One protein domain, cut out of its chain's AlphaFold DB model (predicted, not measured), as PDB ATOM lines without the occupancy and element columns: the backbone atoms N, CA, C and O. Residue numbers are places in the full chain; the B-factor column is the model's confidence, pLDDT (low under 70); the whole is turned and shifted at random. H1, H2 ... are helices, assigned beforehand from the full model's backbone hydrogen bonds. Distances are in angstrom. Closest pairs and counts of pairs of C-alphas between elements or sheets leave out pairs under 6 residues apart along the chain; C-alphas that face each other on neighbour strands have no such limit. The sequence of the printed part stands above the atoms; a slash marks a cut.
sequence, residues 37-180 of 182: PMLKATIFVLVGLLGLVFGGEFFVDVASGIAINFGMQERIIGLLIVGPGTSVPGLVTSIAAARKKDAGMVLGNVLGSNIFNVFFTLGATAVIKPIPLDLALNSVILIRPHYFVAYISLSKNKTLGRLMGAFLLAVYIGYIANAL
ATOM      1  N   PRO A  37     -92.060-145.398-179.329       79.00
ATOM      2  CA  PRO A  37     -91.016-146.038-180.117       79.00
ATOM      3  C   PRO A  37     -90.684-147.399-179.497       79.00
ATOM      4  O   PRO A  37     -90.167-147.446-178.376       79.00
ATOM      5  N   MET A  38     -90.999-148.492-180.201       86.88
ATOM      6  CA  MET A  38     -90.878-149.859-179.670       86.88
ATOM      7  C   MET A  38     -89.463-150.130-179.159       86.88
ATOM      8  O   MET A  38     -89.298-150.702-178.088       86.88
ATOM      9  N   LEU A  39     -88.449-149.587-179.841       90.69
ATOM     10  CA  LEU A  39     -87.052-149.680-179.428       90.69
ATOM     11  C   LEU A  39     -86.804-149.105-178.025       90.69
ATOM     12  O   LEU A  39     -86.139-149.739-177.211       90.69
ATOM     13  N   LYS A  40     -87.362-147.926-177.711       87.06
ATOM     14  CA  LYS A  40     -87.201-147.324-176.379       87.06
ATOM     15  C   LYS A  40     -87.853-148.205-175.317       87.06
ATOM     16  O   LYS A  40     -87.242-148.447-174.282       87.06
ATOM     17  N   ALA A  41     -89.061-148.706-175.579       89.50
ATOM     18  CA  ALA A  41     -89.760-149.593-174.652       89.50
ATOM     19  C   ALA A  41     -88.971-150.887-174.400       89.50
ATOM     20  O   ALA A  41     -88.766-151.254-173.246       89.50
ATOM     21  N   THR A  42     -88.458-151.524-175.456       92.69
ATOM     22  CA  THR A  42     -87.629-152.731-175.353       92.69
ATOM     23  C   THR A  42     -86.366-152.483-174.534       92.69
ATOM     24  O   THR A  42     -86.067-153.268-173.640       92.69
ATOM     25  N   ILE A  43     -85.658-151.372-174.769       94.50
ATOM     26  CA  ILE A  43     -84.459-151.020-173.992       94.50
ATOM     27  C   ILE A  43     -84.805-150.851-172.508       94.50
ATOM     28  O   ILE A  43     -84.133-151.431-171.660       94.50
ATOM     29  N   PHE A  44     -85.870-150.112-172.179       93.19
ATOM     30  CA  PHE A  44     -86.290-149.934-170.785       93.19
ATOM     31  C   PHE A  44     -86.671-151.256-170.110       93.19
ATOM     32  O   PHE A  44     -86.333-151.456-168.945       93.19
ATOM     33  N   VAL A  45     -87.343-152.161-170.828       91.69
ATOM     34  CA  VAL A  45     -87.690-153.493-170.309       91.69
ATOM     35  C   VAL A  45     -86.436-154.320-170.055       91.69
ATOM     36  O   VAL A  45     -86.313-154.890-168.978       91.69
ATOM     37  N   LEU A  46     -85.489-154.357-170.998       94.75
ATOM     38  CA  LEU A  46     -84.253-155.129-170.847       94.75
ATOM     39  C   LEU A  46     -83.391-154.608-169.696       94.75
ATOM     40  O   LEU A  46     -82.968-155.388-168.849       94.75
ATOM     41  N   VAL A  47     -83.172-153.295-169.625       95.50
ATOM     42  CA  VAL A  47     -82.395-152.678-168.541       95.50
ATOM     43  C   VAL A  47     -83.080-152.897-167.192       95.50
ATOM     44  O   VAL A  47     -82.420-153.259-166.222       95.50
ATOM     45  N   GLY A  48     -84.403-152.722-167.130       93.69
ATOM     46  CA  GLY A  48     -85.180-152.970-165.919       93.69
ATOM     47  C   GLY A  48     -85.112-154.428-165.471       93.69
ATOM     48  O   GLY A  48     -84.903-154.685-164.290       93.69
ATOM     49  N   LEU A  49     -85.233-155.375-166.405       92.56
ATOM     50  CA  LEU A  49     -85.145-156.807-166.127       92.56
ATOM     51  C   LEU A  49     -83.755-157.195-165.616       92.56
ATOM     52  O   LEU A  49     -83.659-157.856-164.587       92.56
ATOM     53  N   LEU A  50     -82.690-156.744-166.285       95.06
ATOM     54  CA  LEU A  50     -81.315-156.995-165.847       95.06
ATOM     55  C   LEU A  50     -81.070-156.417-164.453       95.06
ATOM     56  O   LEU A  50     -80.576-157.122-163.580       95.06
ATOM     57  N   GLY A  51     -81.468-155.164-164.217       94.81
ATOM     58  CA  GLY A  51     -81.335-154.537-162.903       94.81
ATOM     59  C   GLY A  51     -82.089-155.293-161.807       94.81
ATOM     60  O   GLY A  51     -81.608-155.387-160.682       94.81
ATOM     61  N   LEU A  52     -83.243-155.875-162.136       93.00
ATOM     62  CA  LEU A  52     -84.041-156.655-161.200       93.00
ATOM     63  C   LEU A  52     -83.413-158.022-160.885       93.00
ATOM     64  O   LEU A  52     -83.404-158.424-159.726       93.00
ATOM     65  N   VAL A  53     -82.879-158.717-161.897       90.94
ATOM     66  CA  VAL A  53     -82.206-160.018-161.735       90.94
ATOM     67  C   VAL A  53     -80.919-159.851-160.932       90.94
ATOM     68  O   VAL A  53     -80.789-160.452-159.869       90.94
ATOM     69  N   PHE A  54     -80.023-158.965-161.374       94.00
ATOM     70  CA  PHE A  54     -78.759-158.720-160.676       94.00
ATOM     71  C   PHE A  54     -78.974-158.128-159.285       94.00
ATOM     72  O   PHE A  54     -78.284-158.502-158.344       94.00
ATOM     73  N   GLY A  55     -79.947-157.225-159.128       93.06
ATOM     74  CA  GLY A  55     -80.298-156.682-157.819       93.06
ATOM     75  C   GLY A  55     -80.838-157.753-156.868       93.06
ATOM     76  O   GLY A  55     -80.548-157.708-155.675       93.06
ATOM     77  N   GLY A  56     -81.592-158.723-157.393       92.06
ATOM     78  CA  GLY A  56     -82.087-159.873-156.640       92.06
ATOM     79  C   GLY A  56     -80.967-160.804-156.178       92.06
ATOM     80  O   GLY A  56     -80.887-161.092-154.989       92.06
ATOM     81  N   GLU A  57     -80.084-161.226-157.088       92.75
ATOM     82  CA  GLU A  57     -78.908-162.046-156.741       92.75
ATOM     83  C   GLU A  57     -78.022-161.340-155.717       92.75
ATOM     84  O   GLU A  57     -77.756-161.885-154.649       92.75
ATOM     85  N   PHE A  58     -77.671-160.079-155.978       94.88
ATOM     86  CA  PHE A  58     -76.843-159.292-155.071       94.88
ATOM     87  C   PHE A  58     -77.470-159.159-153.677       94.88
ATOM     88  O   PHE A  58     -76.770-159.240-152.668       94.88
ATOM     89  N   PHE A  59     -78.793-158.980-153.598       93.88
ATOM     90  CA  PHE A  59     -79.502-158.948-152.321       93.88
ATOM     91  C   PHE A  59     -79.356-160.268-151.558       93.88
ATOM     92  O   PHE A  59     -79.047-160.243-150.366       93.88
ATOM     93  N   VAL A  60     -79.561-161.406-152.227       94.12
ATOM     94  CA  VAL A  60     -79.462-162.731-151.598       94.12
ATOM     95  C   VAL A  60     -78.033-163.018-151.146       94.12
ATOM     96  O   VAL A  60     -77.845-163.475-150.018       94.12
ATOM     97  N   ASP A  61     -77.039-162.695-151.970       94.38
ATOM     98  CA  ASP A  61     -75.626-162.924-151.669       94.38
ATOM     99  C   ASP A  61     -75.172-162.110-150.455       94.38
ATOM    100  O   ASP A  61     -74.617-162.655-149.497       94.38
ATOM    101  N   VAL A  62     -75.465-160.806-150.446       95.56
ATOM    102  CA  VAL A  62     -75.085-159.916-149.341       95.56
ATOM    103  C   VAL A  62     -75.832-160.286-148.061       95.56
ATOM    104  O   VAL A  62     -75.213-160.367-147.000       95.56
ATOM    105  N   ALA A  63     -77.139-160.549-148.138       94.25
ATOM    106  CA  ALA A  63     -77.921-160.954-146.972       94.25
ATOM    107  C   ALA A  63     -77.414-162.279-146.382       94.25
ATOM    108  O   ALA A  63     -77.267-162.392-145.164       94.25
ATOM    109  N   SER A  64     -77.089-163.253-147.236       94.94
ATOM    110  CA  SER A  64     -76.543-164.544-146.806       94.94
ATOM    111  C   SER A  64     -75.167-164.375-146.164       94.94
ATOM    112  O   SER A  64     -74.928-164.916-145.088       94.94
ATOM    113  N   GLY A  65     -74.285-163.562-146.757       94.94
ATOM    114  CA  GLY A  65     -72.966-163.264-146.191       94.94
ATOM    115  C   GLY A  65     -73.046-162.592-144.817       94.94
ATOM    116  O   GLY A  65     -72.308-162.958-143.902       94.94
ATOM    117  N   ILE A  66     -73.982-161.655-144.633       95.06
ATOM    118  CA  ILE A  66     -74.249-161.055-143.319       95.06
ATOM    119  C   ILE A  66     -74.709-162.137-142.337       95.06
ATOM    120  O   ILE A  66     -74.140-162.252-141.258       95.06
ATOM    121  N   ALA A  67     -75.681-162.973-142.701       93.94
ATOM    122  CA  ALA A  67     -76.201-164.012-141.813       93.94
ATOM    123  C   ALA A  67     -75.137-165.030-141.364       93.94
ATOM    124  O   ALA A  67     -75.113-165.414-140.192       93.94
ATOM    125  N   ILE A  68     -74.217-165.411-142.258       94.94
ATOM    126  CA  ILE A  68     -73.068-166.270-141.928       94.94
ATOM    127  C   ILE A  68     -72.175-165.596-140.880       94.94
ATOM    128  O   ILE A  68     -71.823-166.220-139.881       94.94
ATOM    129  N   ASN A  69     -71.865-164.308-141.054       94.31
ATOM    130  CA  ASN A  69     -71.053-163.549-140.095       94.31
ATOM    131  C   ASN A  69     -71.727-163.395-138.720       94.31
ATOM    132  O   ASN A  69     -71.043-163.242-137.713       94.31
ATOM    133  N   PHE A  70     -73.059-163.466-138.663       93.38
ATOM    134  CA  PHE A  70     -73.835-163.489-137.419       93.38
ATOM    135  C   PHE A  70     -73.938-164.890-136.783       93.38
ATOM    136  O   PHE A  70     -74.592-165.044-135.752       93.38
ATOM    137  N   GLY A  71     -73.304-165.913-137.367       91.81
ATOM    138  CA  GLY A  71     -73.308-167.281-136.844       91.81
ATOM    139  C   GLY A  71     -74.614-168.041-137.094       91.81
ATOM    140  O   GLY A  71     -74.913-168.997-136.378       91.81
ATOM    141  N   MET A  72     -75.417-167.625-138.081       92.62
ATOM    142  CA  MET A  72     -76.644-168.340-138.434       92.62
ATOM    143  C   MET A  72     -76.326-169.680-139.108       92.62
ATOM    144  O   MET A  72     -75.438-169.780-139.949       92.62
ATOM    145  N   GLN A  73     -77.094-170.717-138.764       90.69
ATOM    146  CA  GLN A  73     -76.958-172.038-139.379       90.69
ATOM    147  C   GLN A  73     -77.388-172.009-140.853       90.69
ATOM    148  O   GLN A  73     -78.394-171.383-141.197       90.69
ATOM    149  N   GLU A  74     -76.698-172.770-141.707       88.00
ATOM    150  CA  GLU A  74     -76.970-172.849-143.154       88.00
ATOM    151  C   GLU A  74     -78.430-173.196-143.475       88.00
ATOM    152  O   GLU A  74     -79.026-172.619-144.383       88.00
ATOM    153  N   ARG A  75     -79.052-174.078-142.682       84.19
ATOM    154  CA  ARG A  75     -80.474-174.430-142.823       84.19
ATOM    155  C   ARG A  75     -81.391-173.215-142.662       84.19
ATOM    156  O   ARG A  75     -82.338-173.055-143.428       84.19
ATOM    157  N   ILE A  76     -81.115-172.362-141.677       85.44
ATOM    158  CA  ILE A  76     -81.913-171.164-141.392       85.44
ATOM    159  C   ILE A  76     -81.692-170.120-142.491       85.44
ATOM    160  O   ILE A  76     -82.650-169.493-142.935       85.44
ATOM    161  N   ILE A  77     -80.457-169.974-142.977       90.12
ATOM    162  CA  ILE A  77     -80.124-169.092-144.108       90.12
ATOM    163  C   ILE A  77     -80.878-169.535-145.368       90.12
ATOM    164  O   ILE A  77     -81.532-168.720-146.021       90.12
ATOM    165  N   GLY A  78     -80.859-170.836-145.671       84.94
ATOM    166  CA  GLY A  78     -81.601-171.415-146.788       84.94
ATOM    167  C   GLY A  78     -83.106-171.146-146.697       84.94
ATOM    168  O   GLY A  78     -83.733-170.768-147.687       84.94
ATOM    169  N   LEU A  79     -83.676-171.279-145.498       83.00
ATOM    170  CA  LEU A  79     -85.104-171.085-145.250       83.00
ATOM    171  C   LEU A  79     -85.539-169.610-145.270       83.00
ATOM    172  O   LEU A  79     -86.600-169.306-145.810       83.00
ATOM    173  N   LEU A  80     -84.771-168.704-144.659       86.94
ATOM    174  CA  LEU A  80     -85.187-167.313-144.433       86.94
ATOM    175  C   LEU A  80     -84.684-166.332-145.488       86.94
ATOM    176  O   LEU A  80     -85.328-165.311-145.718       86.94
ATOM    177  N   ILE A  81     -83.536-166.613-146.100       90.75
ATOM    178  CA  ILE A  81     -82.869-165.678-147.008       90.75
ATOM    179  C   ILE A  81     -82.947-166.207-148.428       90.75
ATOM    180  O   ILE A  81     -83.535-165.551-149.281       90.75
ATOM    181  N   VAL A  82     -82.416-167.404-148.678       88.56
ATOM    182  CA  VAL A  82     -82.325-167.941-150.043       88.56
ATOM    183  C   VAL A  82     -83.714-168.251-150.598       88.56
ATOM    184  O   VAL A  82     -84.042-167.806-151.694       88.56
ATOM    185  N   GLY A  83     -84.560-168.951-149.832       84.44
ATOM    186  CA  GLY A  83     -85.912-169.325-150.255       84.44
ATOM    187  C   GLY A  83     -86.788-168.120-150.631       84.44
ATOM    188  O   GLY A  83     -87.183-168.004-151.791       84.44
ATOM    189  N   PRO A  84     -87.082-167.194-149.697       83.19
ATOM    190  CA  PRO A  84     -87.829-165.970-149.997       83.19
ATOM    191  C   PRO A  84     -87.095-165.045-150.981       83.19
ATOM    192  O   PRO A  84     -87.736-164.340-151.762       83.19
ATOM    193  N   GLY A  85     -85.760-165.074-150.968       86.06
ATOM    194  CA  GLY A  85     -84.866-164.280-151.805       86.06
ATOM    195  C   GLY A  85     -85.108-164.426-153.304       86.06
ATOM    196  O   GLY A  85     -85.135-163.424-154.016       86.06
ATOM    197  N   THR A  86     -85.394-165.640-153.787       85.44
ATOM    198  CA  THR A  86     -85.668-165.881-155.220       85.44
ATOM    199  C   THR A  86     -86.914-165.150-155.726       85.44
ATOM    200  O   THR A  86     -87.044-164.877-156.917       85.44
ATOM    201  N   SER A  87     -87.830-164.801-154.820       87.38
ATOM    202  CA  SER A  87     -89.081-164.109-155.135       87.38
ATOM    203  C   SER A  87     -88.999-162.594-154.924       87.38
ATOM    204  O   SER A  87     -89.965-161.889-155.223       87.38
ATOM    205  N   VAL A  88     -87.864-162.064-154.451       89.81
ATOM    206  CA  VAL A  88     -87.653-160.620-154.234       89.81
ATOM    207  C   VAL A  88     -87.850-159.802-155.515       89.81
ATOM    208  O   VAL A  88     -88.598-158.821-155.453       89.81
ATOM    209  N   PRO A  89     -87.298-160.188-156.686       88.94
ATOM    210  CA  PRO A  89     -87.594-159.519-157.955       88.94
ATOM    211  C   PRO A  89     -89.101-159.377-158.208       88.94
ATOM    212  O   PRO A  89     -89.600-158.278-158.461       88.94
ATOM    213  N   GLY A  90     -89.843-160.478-158.054       89.12
ATOM    214  CA  GLY A  90     -91.295-160.507-158.216       89.12
ATOM    215  C   GLY A  90     -92.028-159.656-157.175       89.12
ATOM    216  O   GLY A  90     -93.021-159.000-157.480       89.12
ATOM    217  N   LEU A  91     -91.540-159.614-155.938       89.94
ATOM    218  CA  LEU A  91     -92.112-158.767-154.896       89.94
ATOM    219  C   LEU A  91     -91.951-157.279-155.242       89.94
ATOM    220  O   LEU A  91     -92.912-156.515-155.141       89.94
ATOM    221  N   VAL A  92     -90.770-156.872-155.709       92.81
ATOM    222  CA  VAL A  92     -90.491-155.486-156.111       92.81
ATOM    223  C   VAL A  92     -91.362-155.067-157.298       92.81
ATOM    224  O   VAL A  92     -91.933-153.972-157.273       92.81
ATOM    225  N   THR A  93     -91.537-155.928-158.307       91.62
ATOM    226  CA  THR A  93     -92.408-155.629-159.461       91.62
ATOM    227  C   THR A  93     -93.875-155.533-159.055       91.62
ATOM    228  O   THR A  93     -94.544-154.569-159.435       91.62
ATOM    229  N   SER A  94     -94.363-156.446-158.210       88.69
ATOM    230  CA  SER A  94     -95.711-156.372-157.636       88.69
ATOM    231  C   SER A  94     -95.926-155.086-156.836       88.69
ATOM    232  O   SER A  94     -96.954-154.430-156.997       88.69
ATOM    233  N   ILE A  95     -94.972-154.669-156.000       91.88
ATOM    234  CA  ILE A  95     -95.081-153.412-155.241       91.88
ATOM    235  C   ILE A  95     -95.109-152.210-156.193       91.88
ATOM    236  O   ILE A  95     -95.933-151.308-156.024       91.88
ATOM    237  N   ALA A  96     -94.248-152.188-157.212       91.94
ATOM    238  CA  ALA A  96     -94.224-151.118-158.204       91.94
ATOM    239  C   ALA A  96     -95.551-151.015-158.981       91.94
ATOM    240  O   ALA A  96     -96.055-149.907-159.187       91.94
ATOM    241  N   ALA A  97     -96.146-152.150-159.357       87.25
ATOM    242  CA  ALA A  97     -97.454-152.223-160.007       87.25
ATOM    243  C   ALA A  97     -98.597-151.791-159.072       87.25
ATOM    244  O   ALA A  97     -99.438-150.970-159.444       87.25
ATOM    245  N   ALA A  98     -98.581-152.248-157.816       85.50
ATOM    246  CA  ALA A  98     -99.563-151.868-156.805       85.50
ATOM    247  C   ALA A  98     -99.554-150.354-156.533       85.50
ATOM    248  O   ALA A  98    -100.615-149.738-156.416       85.50
ATOM    249  N   ARG A  99     -98.371-149.718-156.510       89.94
ATOM    250  CA  ARG A  99     -98.235-148.251-156.391       89.94
ATOM    251  C   ARG A  99     -98.858-147.499-157.568       89.94
ATOM    252  O   ARG A  99     -99.321-146.377-157.387       89.94
ATOM    253  N   LYS A 100     -98.906-148.120-158.749       88.19
ATOM    254  CA  LYS A 100     -99.597-147.605-159.942       88.19
ATOM    255  C   LYS A 100    -101.083-147.974-159.988       88.19
ATOM    256  O   LYS A 100    -101.753-147.620-160.951       88.19
ATOM    257  N   LYS A 101    -101.606-148.643-158.951       83.12
ATOM    258  CA  LYS A 101    -102.976-149.181-158.881       83.12
ATOM    259  C   LYS A 101    -103.296-150.177-160.005       83.12
ATOM    260  O   LYS A 101    -104.458-150.354-160.357       83.12
ATOM    261  N   ASP A 102    -102.278-150.852-160.536       79.75
ATOM    262  CA  ASP A 102    -102.434-151.864-161.578       79.75
ATOM    263  C   ASP A 102    -102.595-153.255-160.953       79.75
ATOM    264  O   ASP A 102    -101.634-153.996-160.740       79.75
ATOM    265  N   ALA A 103    -103.838-153.601-160.614       77.12
ATOM    266  CA  ALA A 103    -104.160-154.903-160.035       77.12
ATOM    267  C   ALA A 103    -103.937-156.064-161.021       77.12
ATOM    268  O   ALA A 103    -103.647-157.178-160.585       77.12
ATOM    269  N   GLY A 104    -104.045-155.809-162.332       76.50
ATOM    270  CA  GLY A 104    -103.833-156.815-163.370       76.50
ATOM    271  C   GLY A 104    -102.381-157.277-163.409       76.50
ATOM    272  O   GLY A 104    -102.118-158.476-163.376       76.50
ATOM    273  N   MET A 105    -101.434-156.337-163.374       81.25
ATOM    274  CA  MET A 105    -100.005-156.650-163.325       81.25
ATOM    275  C   MET A 105     -99.599-157.323-162.001       81.25
ATOM    276  O   MET A 105     -98.807-158.265-162.018       81.25
ATOM    277  N   VAL A 106    -100.174-156.912-160.862       80.50
ATOM    278  CA  VAL A 106     -99.932-157.572-159.560       80.50
ATOM    279  C   VAL A 106    -100.414-159.026-159.577       80.50
ATOM    280  O   VAL A 106     -99.665-159.928-159.204       80.50
ATOM    281  N   LEU A 107    -101.649-159.269-160.029       76.81
ATOM    282  CA  LEU A 107    -102.209-160.620-160.127       76.81
ATOM    283  C   LEU A 107    -101.457-161.467-161.154       76.81
ATOM    284  O   LEU A 107    -101.186-162.634-160.886       76.81
ATOM    285  N   GLY A 108    -101.081-160.880-162.292       78.06
ATOM    286  CA  GLY A 108    -100.290-161.542-163.324       78.06
ATOM    287  C   GLY A 108     -98.944-162.029-162.796       78.06
ATOM    288  O   GLY A 108     -98.569-163.168-163.053       78.06
ATOM    289  N   ASN A 109     -98.256-161.220-161.987       84.25
ATOM    290  CA  ASN A 109     -96.998-161.624-161.365       84.25
ATOM    291  C   ASN A 109     -97.186-162.753-160.334       84.25
ATOM    292  O   ASN A 109     -96.448-163.736-160.367       84.25
ATOM    293  N   VAL A 110     -98.193-162.654-159.456       78.25
ATOM    294  CA  VAL A 110     -98.462-163.673-158.421       78.25
ATOM    295  C   VAL A 110     -98.893-165.005-159.039       78.25
ATOM    296  O   VAL A 110     -98.346-166.052-158.702       78.25
ATOM    297  N   LEU A 111     -99.866-164.981-159.954       77.00
ATOM    298  CA  LEU A 111    -100.376-166.194-160.595       77.00
ATOM    299  C   LEU A 111     -99.353-166.774-161.573       77.00
ATOM    300  O   LEU A 111     -99.110-167.977-161.555       77.00
ATOM    301  N   GLY A 112     -98.725-165.925-162.390       76.50
ATOM    302  CA  GLY A 112     -97.746-166.339-163.390       76.50
ATOM    303  C   GLY A 112     -96.521-167.006-162.772       76.50
ATOM    304  O   GLY A 112     -96.151-168.093-163.208       76.50
ATOM    305  N   SER A 113     -95.940-166.418-161.720       79.38
ATOM    306  CA  SER A 113     -94.751-166.979-161.056       79.38
ATOM    307  C   SER A 113     -95.038-168.335-160.409       79.38
ATOM    308  O   SER A 113     -94.230-169.254-160.503       79.38
ATOM    309  N   ASN A 114     -96.217-168.498-159.807       78.25
ATOM    310  CA  ASN A 114     -96.623-169.759-159.189       78.25
ATOM    311  C   ASN A 114     -96.880-170.857-160.228       78.25
ATOM    312  O   ASN A 114     -96.411-171.983-160.067       78.25
ATOM    313  N   ILE A 115     -97.580-170.527-161.319       80.38
ATOM    314  CA  ILE A 115     -97.793-171.446-162.446       80.38
ATOM    315  C   ILE A 115     -96.438-171.850-163.041       80.38
ATOM    316  O   ILE A 115     -96.170-173.038-163.198       80.38
ATOM    317  N   PHE A 116     -95.550-170.890-163.305       82.94
ATOM    318  CA  PHE A 116     -94.215-171.171-163.830       82.94
ATOM    319  C   PHE A 116     -93.407-172.077-162.888       82.94
ATOM    320  O   PHE A 116     -92.852-173.080-163.329       82.94
ATOM    321  N   ASN A 117     -93.404-171.804-161.584       80.88
ATOM    322  CA  ASN A 117     -92.661-172.616-160.622       80.88
ATOM    323  C   ASN A 117     -93.185-174.056-160.515       80.88
ATOM    324  O   ASN A 117     -92.383-174.980-160.398       80.88
ATOM    325  N   VAL A 118     -94.502-174.273-160.585       79.44
ATOM    326  CA  VAL A 118     -95.085-175.625-160.508       79.44
ATOM    327  C   VAL A 118     -94.908-176.397-161.815       79.44
ATOM    328  O   VAL A 118     -94.495-177.553-161.797       79.44
ATOM    329  N   PHE A 119     -95.215-175.790-162.961       81.12
ATOM    330  CA  PHE A 119     -95.188-176.511-164.235       81.12
ATOM    331  C   PHE A 119     -93.791-176.582-164.837       81.12
ATOM    332  O   PHE A 119     -93.379-177.642-165.302       81.12
ATOM    333  N   PHE A 120     -93.065-175.466-164.834       85.12
ATOM    334  CA  PHE A 120     -91.756-175.395-165.461       85.12
ATOM    335  C   PHE A 120     -90.656-175.797-164.485       85.12
ATOM    336  O   PHE A 120     -89.999-176.800-164.721       85.12
ATOM    337  N   THR A 121     -90.470-175.081-163.373       83.06
ATOM    338  CA  THR A 121     -89.334-175.344-162.469       83.06
ATOM    339  C   THR A 121     -89.427-176.729-161.828       83.06
ATOM    340  O   THR A 121     -88.505-177.536-161.959       83.06
ATOM    341  N   LEU A 122     -90.544-177.041-161.168       79.88
ATOM    342  CA  LEU A 122     -90.746-178.331-160.510       79.88
ATOM    343  C   LEU A 122     -90.884-179.469-161.533       79.88
ATOM    344  O   LEU A 122     -90.267-180.516-161.351       79.88
ATOM    345  N   GLY A 123     -91.622-179.247-162.627       81.12
ATOM    346  CA  GLY A 123     -91.759-180.219-163.715       81.12
ATOM    347  C   GLY A 123     -90.424-180.563-164.380       81.12
ATOM    348  O   GLY A 123     -90.081-181.738-164.488       81.12
ATOM    349  N   ALA A 124     -89.623-179.562-164.755       89.00
ATOM    350  CA  ALA A 124     -88.296-179.774-165.334       89.00
ATOM    351  C   ALA A 124     -87.342-180.449-164.340       89.00
ATOM    352  O   ALA A 124     -86.617-181.370-164.712       89.00
ATOM    353  N   THR A 125     -87.377-180.049-163.063       84.44
ATOM    354  CA  THR A 125     -86.559-180.686-162.020       84.44
ATOM    355  C   THR A 125     -86.925-182.162-161.862       84.44
ATOM    356  O   THR A 125     -86.025-182.995-161.803       84.44
ATOM    357  N   ALA A 126     -88.219-182.502-161.871       82.19
ATOM    358  CA  ALA A 126     -88.700-183.878-161.754       82.19
ATOM    359  C   ALA A 126     -88.309-184.768-162.948       82.19
ATOM    360  O   ALA A 126     -88.097-185.965-162.760       82.19
ATOM    361  N   VAL A 127     -88.179-184.194-164.154       91.50
ATOM    362  CA  VAL A 127     -87.665-184.904-165.342       91.50
ATOM    363  C   VAL A 127     -86.177-185.231-165.197       91.50
ATOM    364  O   VAL A 127     -85.749-186.311-165.591       91.50
ATOM    365  N   ILE A 128     -85.387-184.316-164.626       92.62
ATOM    366  CA  ILE A 128     -83.937-184.497-164.453       92.62
ATOM    367  C   ILE A 128     -83.632-185.433-163.276       92.62
ATOM    368  O   ILE A 128     -82.791-186.325-163.388       92.62
ATOM    369  N   LYS A 129     -84.290-185.227-162.132       84.38
ATOM    370  CA  LYS A 129     -84.078-185.995-160.904       84.38
ATOM    371  C   LYS A 129     -85.420-186.246-160.208       84.38
ATOM    372  O   LYS A 129     -86.067-185.279-159.802       84.38
ATOM    373  N   PRO A 130     -85.820-187.516-159.990       78.06
ATOM    374  CA  PRO A 130     -87.026-187.831-159.237       78.06
ATOM    375  C   PRO A 130     -86.994-187.174-157.853       78.06
ATOM    376  O   PRO A 130     -86.031-187.330-157.098       78.06
ATOM    377  N   ILE A 131     -88.045-186.421-157.537       70.12
ATOM    378  CA  ILE A 131     -88.163-185.685-156.280       70.12
ATOM    379  C   ILE A 131     -88.830-186.611-155.255       70.12
ATOM    380  O   ILE A 131     -89.968-187.029-155.487       70.12
ATOM    381  N   PRO A 132     -88.166-186.960-154.136       68.69
ATOM    382  CA  PRO A 132     -88.784-187.772-153.097       68.69
ATOM    383  C   PRO A 132     -89.956-187.005-152.472       68.69
ATOM    384  O   PRO A 132     -89.795-185.890-151.972       68.69
ATOM    385  N   LEU A 133     -91.150-187.596-152.522       61.44
ATOM    386  CA  LEU A 133     -92.355-187.031-151.922       61.44
ATOM    387  C   LEU A 133     -92.378-187.361-150.429       61.44
ATOM    388  O   LEU A 133     -92.980-188.348-150.014       61.44
ATOM    389  N   ASP A 134     -91.717-186.538-149.618       57.66
ATOM    390  CA  ASP A 134     -91.891-186.595-148.169       57.66
ATOM    391  C   ASP A 134     -93.183-185.853-147.775       57.66
ATOM    392  O   ASP A 134     -93.271-184.619-147.799       57.66
ATOM    393  N   LEU A 135     -94.228-186.627-147.468       52.41
ATOM    394  CA  LEU A 135     -95.557-186.128-147.101       52.41
ATOM    395  C   LEU A 135     -95.546-185.321-145.791       52.41
ATOM    396  O   LEU A 135     -96.476-184.547-145.564       52.41
ATOM    397  N   ALA A 136     -94.506-185.464-144.961       48.62
ATOM    398  CA  ALA A 136     -94.384-184.755-143.690       48.62
ATOM    399  C   ALA A 136     -94.065-183.257-143.858       48.62
ATOM    400  O   ALA A 136     -94.384-182.466-142.972       48.62
ATOM    401  N   LEU A 137     -93.490-182.849-144.998       48.47
ATOM    402  CA  LEU A 137     -93.050-181.468-145.220       48.47
ATOM    403  C   LEU A 137     -93.912-180.664-146.212       48.47
ATOM    404  O   LEU A 137     -93.820-179.437-146.189       48.47
ATOM    405  N   ASN A 138     -94.740-181.280-147.080       53.19
ATOM    406  CA  ASN A 138     -94.912-180.654-148.405       53.19
ATOM    407  C   ASN A 138     -96.282-180.565-149.115       53.19
ATOM    408  O   ASN A 138     -96.300-180.137-150.265       53.19
ATOM    409  N   SER A 139     -97.440-180.879-148.531       49.16
ATOM    410  CA  SER A 139     -98.709-180.808-149.308       49.16
ATOM    411  C   SER A 139     -99.744-179.811-148.787       49.16
ATOM    412  O   SER A 139    -100.496-179.230-149.564       49.16
ATOM    413  N   VAL A 140     -99.767-179.532-147.485       46.59
ATOM    414  CA  VAL A 140    -100.872-178.771-146.879       46.59
ATOM    415  C   VAL A 140    -100.593-177.265-146.785       46.59
ATOM    416  O   VAL A 140    -101.539-176.481-146.716       46.59
ATOM    417  N   ILE A 141     -99.322-176.842-146.822       48.75
ATOM    418  CA  ILE A 141     -98.909-175.443-146.603       48.75
ATOM    419  C   ILE A 141     -98.492-174.725-147.894       48.75
ATOM    420  O   ILE A 141     -98.830-173.557-148.053       48.75
ATOM    421  N   LEU A 142     -97.856-175.400-148.856       51.91
ATOM    422  CA  LEU A 142     -97.511-174.774-150.145       51.91
ATOM    423  C   LEU A 142     -98.741-174.527-151.026       51.91
ATOM    424  O   LEU A 142     -98.811-173.544-151.756       51.91
ATOM    425  N   ILE A 143     -99.748-175.394-150.928       55.84
ATOM    426  CA  ILE A 143    -100.939-175.376-151.784       55.84
ATOM    427  C   ILE A 143    -102.028-174.414-151.254       55.84
ATOM    428  O   ILE A 143    -102.785-173.820-152.023       55.84
ATOM    429  N   ARG A 144    -102.092-174.184-149.937       56.47
ATOM    430  CA  ARG A 144    -103.137-173.369-149.284       56.47
ATOM    431  C   ARG A 144    -103.137-171.879-149.689       56.47
ATOM    432  O   ARG A 144    -104.224-171.345-149.910       56.47
ATOM    433  N   PRO A 145    -101.981-171.203-149.864       57.62
ATOM    434  CA  PRO A 145    -101.927-169.824-150.353       57.62
ATOM    435  C   PRO A 145    -102.431-169.687-151.795       57.62
ATOM    436  O   PRO A 145    -103.101-168.706-152.112       57.62
ATOM    437  N   HIS A 146    -102.179-170.688-152.649       58.31
ATOM    438  CA  HIS A 146    -102.634-170.708-154.045       58.31
ATOM    439  C   HIS A 146    -104.165-170.723-154.127       58.31
ATOM    440  O   HIS A 146    -104.759-169.910-154.837       58.31
ATOM    441  N   TYR A 147    -104.810-171.588-153.336       59.44
ATOM    442  CA  TYR A 147    -106.270-171.629-153.246       59.44
ATOM    443  C   TYR A 147    -106.859-170.387-152.580       59.44
ATOM    444  O   TYR A 147    -107.940-169.957-152.966       59.44
ATOM    445  N   PHE A 148    -106.161-169.775-151.624       62.69
ATOM    446  CA  PHE A 148    -106.639-168.570-150.949       62.69
ATOM    447  C   PHE A 148    -106.622-167.337-151.865       62.69
ATOM    448  O   PHE A 148    -107.596-166.586-151.912       62.69
ATOM    449  N   VAL A 149    -105.555-167.157-152.652       62.50
ATOM    450  CA  VAL A 149    -105.480-166.098-153.673       62.50
ATOM    451  C   VAL A 149    -106.517-166.338-154.777       62.50
ATOM    452  O   VAL A 149    -107.234-165.406-155.144       62.50
ATOM    453  N   ALA A 150    -106.678-167.582-155.246       58.94
ATOM    454  CA  ALA A 150    -107.719-167.941-156.214       58.94
ATOM    455  C   ALA A 150    -109.142-167.697-155.667       58.94
ATOM    456  O   ALA A 150    -109.984-167.136-156.368       58.94
ATOM    457  N   TYR A 151    -109.401-168.036-154.401       59.84
ATOM    458  CA  TYR A 151    -110.687-167.836-153.725       59.84
ATOM    459  C   TYR A 151    -111.056-166.352-153.566       59.84
ATOM    460  O   TYR A 151    -112.208-165.968-153.788       59.84
ATOM    461  N   ILE A 152    -110.089-165.488-153.237       58.66
ATOM    462  CA  ILE A 152    -110.324-164.036-153.191       58.66
ATOM    463  C   ILE A 152    -110.547-163.475-154.598       58.66
ATOM    464  O   ILE A 152    -111.422-162.631-154.780       58.66
ATOM    465  N   SER A 153    -109.804-163.960-155.597       55.84
ATOM    466  CA  SER A 153    -109.959-163.515-156.986       55.84
ATOM    467  C   SER A 153    -111.314-163.919-157.591       55.84
ATOM    468  O   SER A 153    -111.806-163.230-158.485       55.84
ATOM    469  N   LEU A 154    -111.935-164.993-157.085       53.84
ATOM    470  CA  LEU A 154    -113.305-165.412-157.416       53.84
ATOM    471  C   LEU A 154    -114.390-164.736-156.556       53.84
ATOM    472  O   LEU A 154    -115.569-164.787-156.910       53.84
ATOM    473  N   SER A 155    -114.037-164.107-155.431       50.81
ATOM    474  CA  SER A 155    -115.020-163.482-154.545       50.81
ATOM    475  C   SER A 155    -115.581-162.195-155.151       50.81
ATOM    476  O   SER A 155    -114.855-161.336-155.653       50.81
ATOM    477  N   LYS A 156    -116.908-162.051-155.051       51.34
ATOM    478  CA  LYS A 156    -117.757-161.059-155.739       51.34
ATOM    479  C   LYS A 156    -117.314-159.588-155.643       51.34
ATOM    480  O   LYS A 156    -117.754-158.789-156.460       51.34
ATOM    481  N   ASN A 157    -116.435-159.238-154.703       52.59
ATOM    482  CA  ASN A 157    -115.980-157.866-154.486       52.59
ATOM    483  C   ASN A 157    -114.678-157.493-155.217       52.59
ATOM    484  O   ASN A 157    -114.314-156.329-155.154       52.59
ATOM    485  N   LYS A 158    -113.980-158.414-155.909       59.62
ATOM    486  CA  LYS A 158    -112.762-158.155-156.726       59.62
ATOM    487  C   LYS A 158    -111.643-157.311-156.060       59.62
ATOM    488  O   LYS A 158    -110.705-156.899-156.738       59.62
ATOM    489  N   THR A 159    -111.694-157.056-154.751       57.56
ATOM    490  CA  THR A 159    -110.754-156.175-154.042       57.56
ATOM    491  C   THR A 159    -110.058-156.910-152.905       57.56
ATOM    492  O   THR A 159    -110.704-157.332-151.943       57.56
ATOM    493  N   LEU A 160    -108.726-156.993-152.967       65.19
ATOM    494  CA  LEU A 160    -107.895-157.358-151.820       65.19
ATOM    495  C   LEU A 160    -107.740-156.134-150.905       65.19
ATOM    496  O   LEU A 160    -107.020-155.188-151.217       65.19
ATOM    497  N   GLY A 161    -108.455-156.137-149.781       70.62
ATOM    498  CA  GLY A 161    -108.359-155.085-148.768       70.62
ATOM    499  C   GLY A 161    -107.129-155.232-147.864       70.62
ATOM    500  O   GLY A 161    -106.559-156.316-147.726       70.62
ATOM    501  N   ARG A 162    -106.766-154.145-147.170       78.38
ATOM    502  CA  ARG A 162    -105.627-154.096-146.226       78.38
ATOM    503  C   ARG A 162    -105.711-155.168-145.133       78.38
ATOM    504  O   ARG A 162    -104.694-155.751-144.782       78.38
ATOM    505  N   LEU A 163    -106.919-155.457-144.641       73.88
ATOM    506  CA  LEU A 163    -107.160-156.484-143.620       73.88
ATOM    507  C   LEU A 163    -106.850-157.899-144.129       73.88
ATOM    508  O   LEU A 163    -106.222-158.678-143.421       73.88
ATOM    509  N   MET A 164    -107.228-158.213-145.370       73.50
ATOM    510  CA  MET A 164    -106.962-159.526-145.964       73.50
ATOM    511  C   MET A 164    -105.466-159.716-146.246       73.50
ATOM    512  O   MET A 164    -104.924-160.792-146.013       73.50
ATOM    513  N   GLY A 165    -104.784-158.652-146.686       76.94
ATOM    514  CA  GLY A 165    -103.326-158.641-146.828       76.94
ATOM    515  C   GLY A 165    -102.598-158.825-145.492       76.94
ATOM    516  O   GLY A 165    -101.660-159.611-145.415       76.94
ATOM    517  N   ALA A 166    -103.059-158.161-144.427       83.19
ATOM    518  CA  ALA A 166    -102.501-158.328-143.085       83.19
ATOM    519  C   ALA A 166    -102.697-159.756-142.554       83.19
ATOM    520  O   ALA A 166    -101.764-160.340-142.008       83.19
ATOM    521  N   PHE A 167    -103.877-160.342-142.770       80.25
ATOM    522  CA  PHE A 167    -104.147-161.737-142.425       80.25
ATOM    523  C   PHE A 167    -103.212-162.704-143.168       80.25
ATOM    524  O   PHE A 167    -102.602-163.569-142.547       80.25
ATOM    525  N   LEU A 168    -103.036-162.524-144.482       76.88
ATOM    526  CA  LEU A 168    -102.107-163.324-145.288       76.88
ATOM    527  C   LEU A 168    -100.664-163.237-144.789       76.88
ATOM    528  O   LEU A 168     -99.982-164.255-144.684       76.88
ATOM    529  N   LEU A 169    -100.216-162.028-144.454       82.06
ATOM    530  CA  LEU A 169     -98.884-161.810-143.906       82.06
ATOM    531  C   LEU A 169     -98.724-162.494-142.541       82.06
ATOM    532  O   LEU A 169     -97.705-163.134-142.300       82.06
ATOM    533  N   ALA A 170     -99.736-162.414-141.674       82.50
ATOM    534  CA  ALA A 170     -99.723-163.076-140.372       82.50
ATOM    535  C   ALA A 170     -99.621-164.605-140.505       82.50
ATOM    536  O   ALA A 170     -98.841-165.230-139.791       82.50
ATOM    537  N   VAL A 171    -100.347-165.205-141.456       79.69
ATOM    538  CA  VAL A 171    -100.242-166.643-141.758       79.69
ATOM    539  C   VAL A 171     -98.840-167.006-142.255       79.69
ATOM    540  O   VAL A 171     -98.279-168.006-141.811       79.69
ATOM    541  N   TYR A 172     -98.251-166.191-143.136       77.94
ATOM    542  CA  TYR A 172     -96.891-166.411-143.637       77.94
ATOM    543  C   TYR A 172     -95.834-166.331-142.524       77.94
ATOM    544  O   TYR A 172     -94.977-167.206-142.422       77.94
ATOM    545  N   ILE A 173     -95.932-165.332-141.642       83.75
ATOM    546  CA  ILE A 173     -95.048-165.198-140.475       83.75
ATOM    547  C   ILE A 173     -95.219-166.391-139.528       83.75
ATOM    548  O   ILE A 173     -94.227-166.956-139.074       83.75
ATOM    549  N   GLY A 174     -96.460-166.812-139.264       82.44
ATOM    550  CA  GLY A 174     -96.745-167.985-138.434       82.44
ATOM    551  C   GLY A 174     -96.146-169.274-139.001       82.44
ATOM    552  O   GLY A 174     -95.605-170.082-138.250       82.44
ATOM    553  N   TYR A 175     -96.172-169.444-140.326       78.25
ATOM    554  CA  TYR A 175     -95.506-170.561-140.997       78.25
ATOM    555  C   TYR A 175     -93.988-170.539-140.791       78.25
ATOM    556  O   TYR A 175     -93.420-171.560-140.402       78.25
ATOM    557  N   ILE A 176     -93.341-169.388-141.008       78.88
ATOM    558  CA  ILE A 176     -91.896-169.248-140.789       78.88
ATOM    559  C   ILE A 176     -91.538-169.549-139.332       78.88
ATOM    560  O   ILE A 176     -90.599-170.295-139.080       78.88
ATOM    561  N   ALA A 177     -92.299-169.011-138.377       83.31
ATOM    562  CA  ALA A 177     -92.065-169.254-136.958       83.31
ATOM    563  C   ALA A 177     -92.145-170.751-136.623       83.31
ATOM    564  O   ALA A 177     -91.239-171.283-135.989       83.31
ATOM    565  N   ASN A 178     -93.172-171.450-137.116       78.75
ATOM    566  CA  ASN A 178     -93.292-172.894-136.934       78.75
ATOM    567  C   ASN A 178     -92.113-173.656-137.562       78.75
ATOM    568  O   ASN A 178     -91.579-174.564-136.939       78.75
ATOM    569  N   ALA A 179     -91.691-173.271-138.769       74.25
ATOM    570  CA  ALA A 179     -90.575-173.905-139.475       74.25
ATOM    571  C   ALA A 179     -89.204-173.656-138.818       74.25
ATOM    572  O   ALA A 179     -88.279-174.431-139.034       74.25
ATOM    573  N   LEU A 180     -89.060-172.585-138.030       76.69
ATOM    574  CA  LEU A 180     -87.860-172.320-137.227       76.69
ATOM    575  C   LEU A 180     -87.830-173.115-135.916       76.69
ATOM    576  O   LEU A 180     -86.753-173.340-135.373       76.69
TER     577      LEU A 180
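What this domain is: This is residues 37 to 180 of the 182 residues of the protein "Na_Ca_ex domain-containing protein" of Methylococcaceae bacterium CS1 (UniProt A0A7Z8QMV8). Six helices make an open, loosely joined stack: the long H1 forms one side, H2 folds back along part of it as a hairpin, H3 follows H2 and turns away from H1 at a steep tilt of 55 degrees, and H4 folds back on H3 as a second hairpin and reaches outward, with residues 116 to 121 and 124 to 128 standing free. H5 and H6 lie on the side away from H1 and touch no helix, while residues 37 to 48, with the first part of H1, stick out. The printed part has 144 residues, with six named helices in the order H1 to H6 and no named strand, so its class is all helix. It is only just loose, close to compact, with a radius of gyration of the C-alphas of 17.6 A, and spans 49 by 39 by 35 A.

Where its parts are: Find C-alpha 38 at (-90.878, -149.859, -179.670); from there H1, the longest helix, runs through residues 38 to 69 for 46.3 A to C-alpha 69 at (-71.053, -163.549, -140.095). Next come H2, residues 74 to 85, 14.5 A long, and H3, residues 88 to 99, 16.4 A long. H4 takes residues 103 to 128 over 36.1 A. Look further on for H5, residues 143 to 154, 16.8 A long, and H6, residues 162 to 180, 27.0 A long, which ends at C-alpha 180 at (-87.860, -172.320, -137.227).

How they stand to each other: Start at H1: with residues 56 to 68 alone it touches H2, the closest C-alphas being those of Val 60 and Gly 85 at 5.6 A. The two form a helical hairpin, opposite ways at a shallow tilt of 19 degrees. With residues 52 to 56 alone, H1 touches H3 at a steep tilt of 55 degrees; the closest C-alphas, of Leu 52 and Pro 89, are 5.6 A apart. H2 and H3 meet only through their link. H3 and H4 form a second helical hairpin at a shallow tilt of 17 degrees; H4 touches H3 with residues 103 to 113 alone, and the closest C-alphas, of Ser 94 and Val 106, are 4.8 A apart. H4 and H5 are close but not clearly touching, with the closest C-alphas, of Asn 114 and His 146, at 8.0 A. H2 and H6 are also close but not clearly touching, with the closest C-alphas, of Ile 76 and Leu 180, at 7.4 A. H5 and H6 are near each other. Among the pairs that stay apart are H1 and H6, and H4 and H6. In H1, H3, H5 and H6 every O i to N i+4 pair is within hydrogen-bond range; in H2 5 of 8 are, and in H4 19 of 22.

The domain as a whole: The two C-alphas farthest apart, of Pro 37 and Ala 136, are 53.3 A apart. The printed part has no cut. Look at residues 129 to 142 for the long link, from H4 to H5. The model's mean pLDDT over the printed part is 80.0, and residues 132 to 160 are under 70.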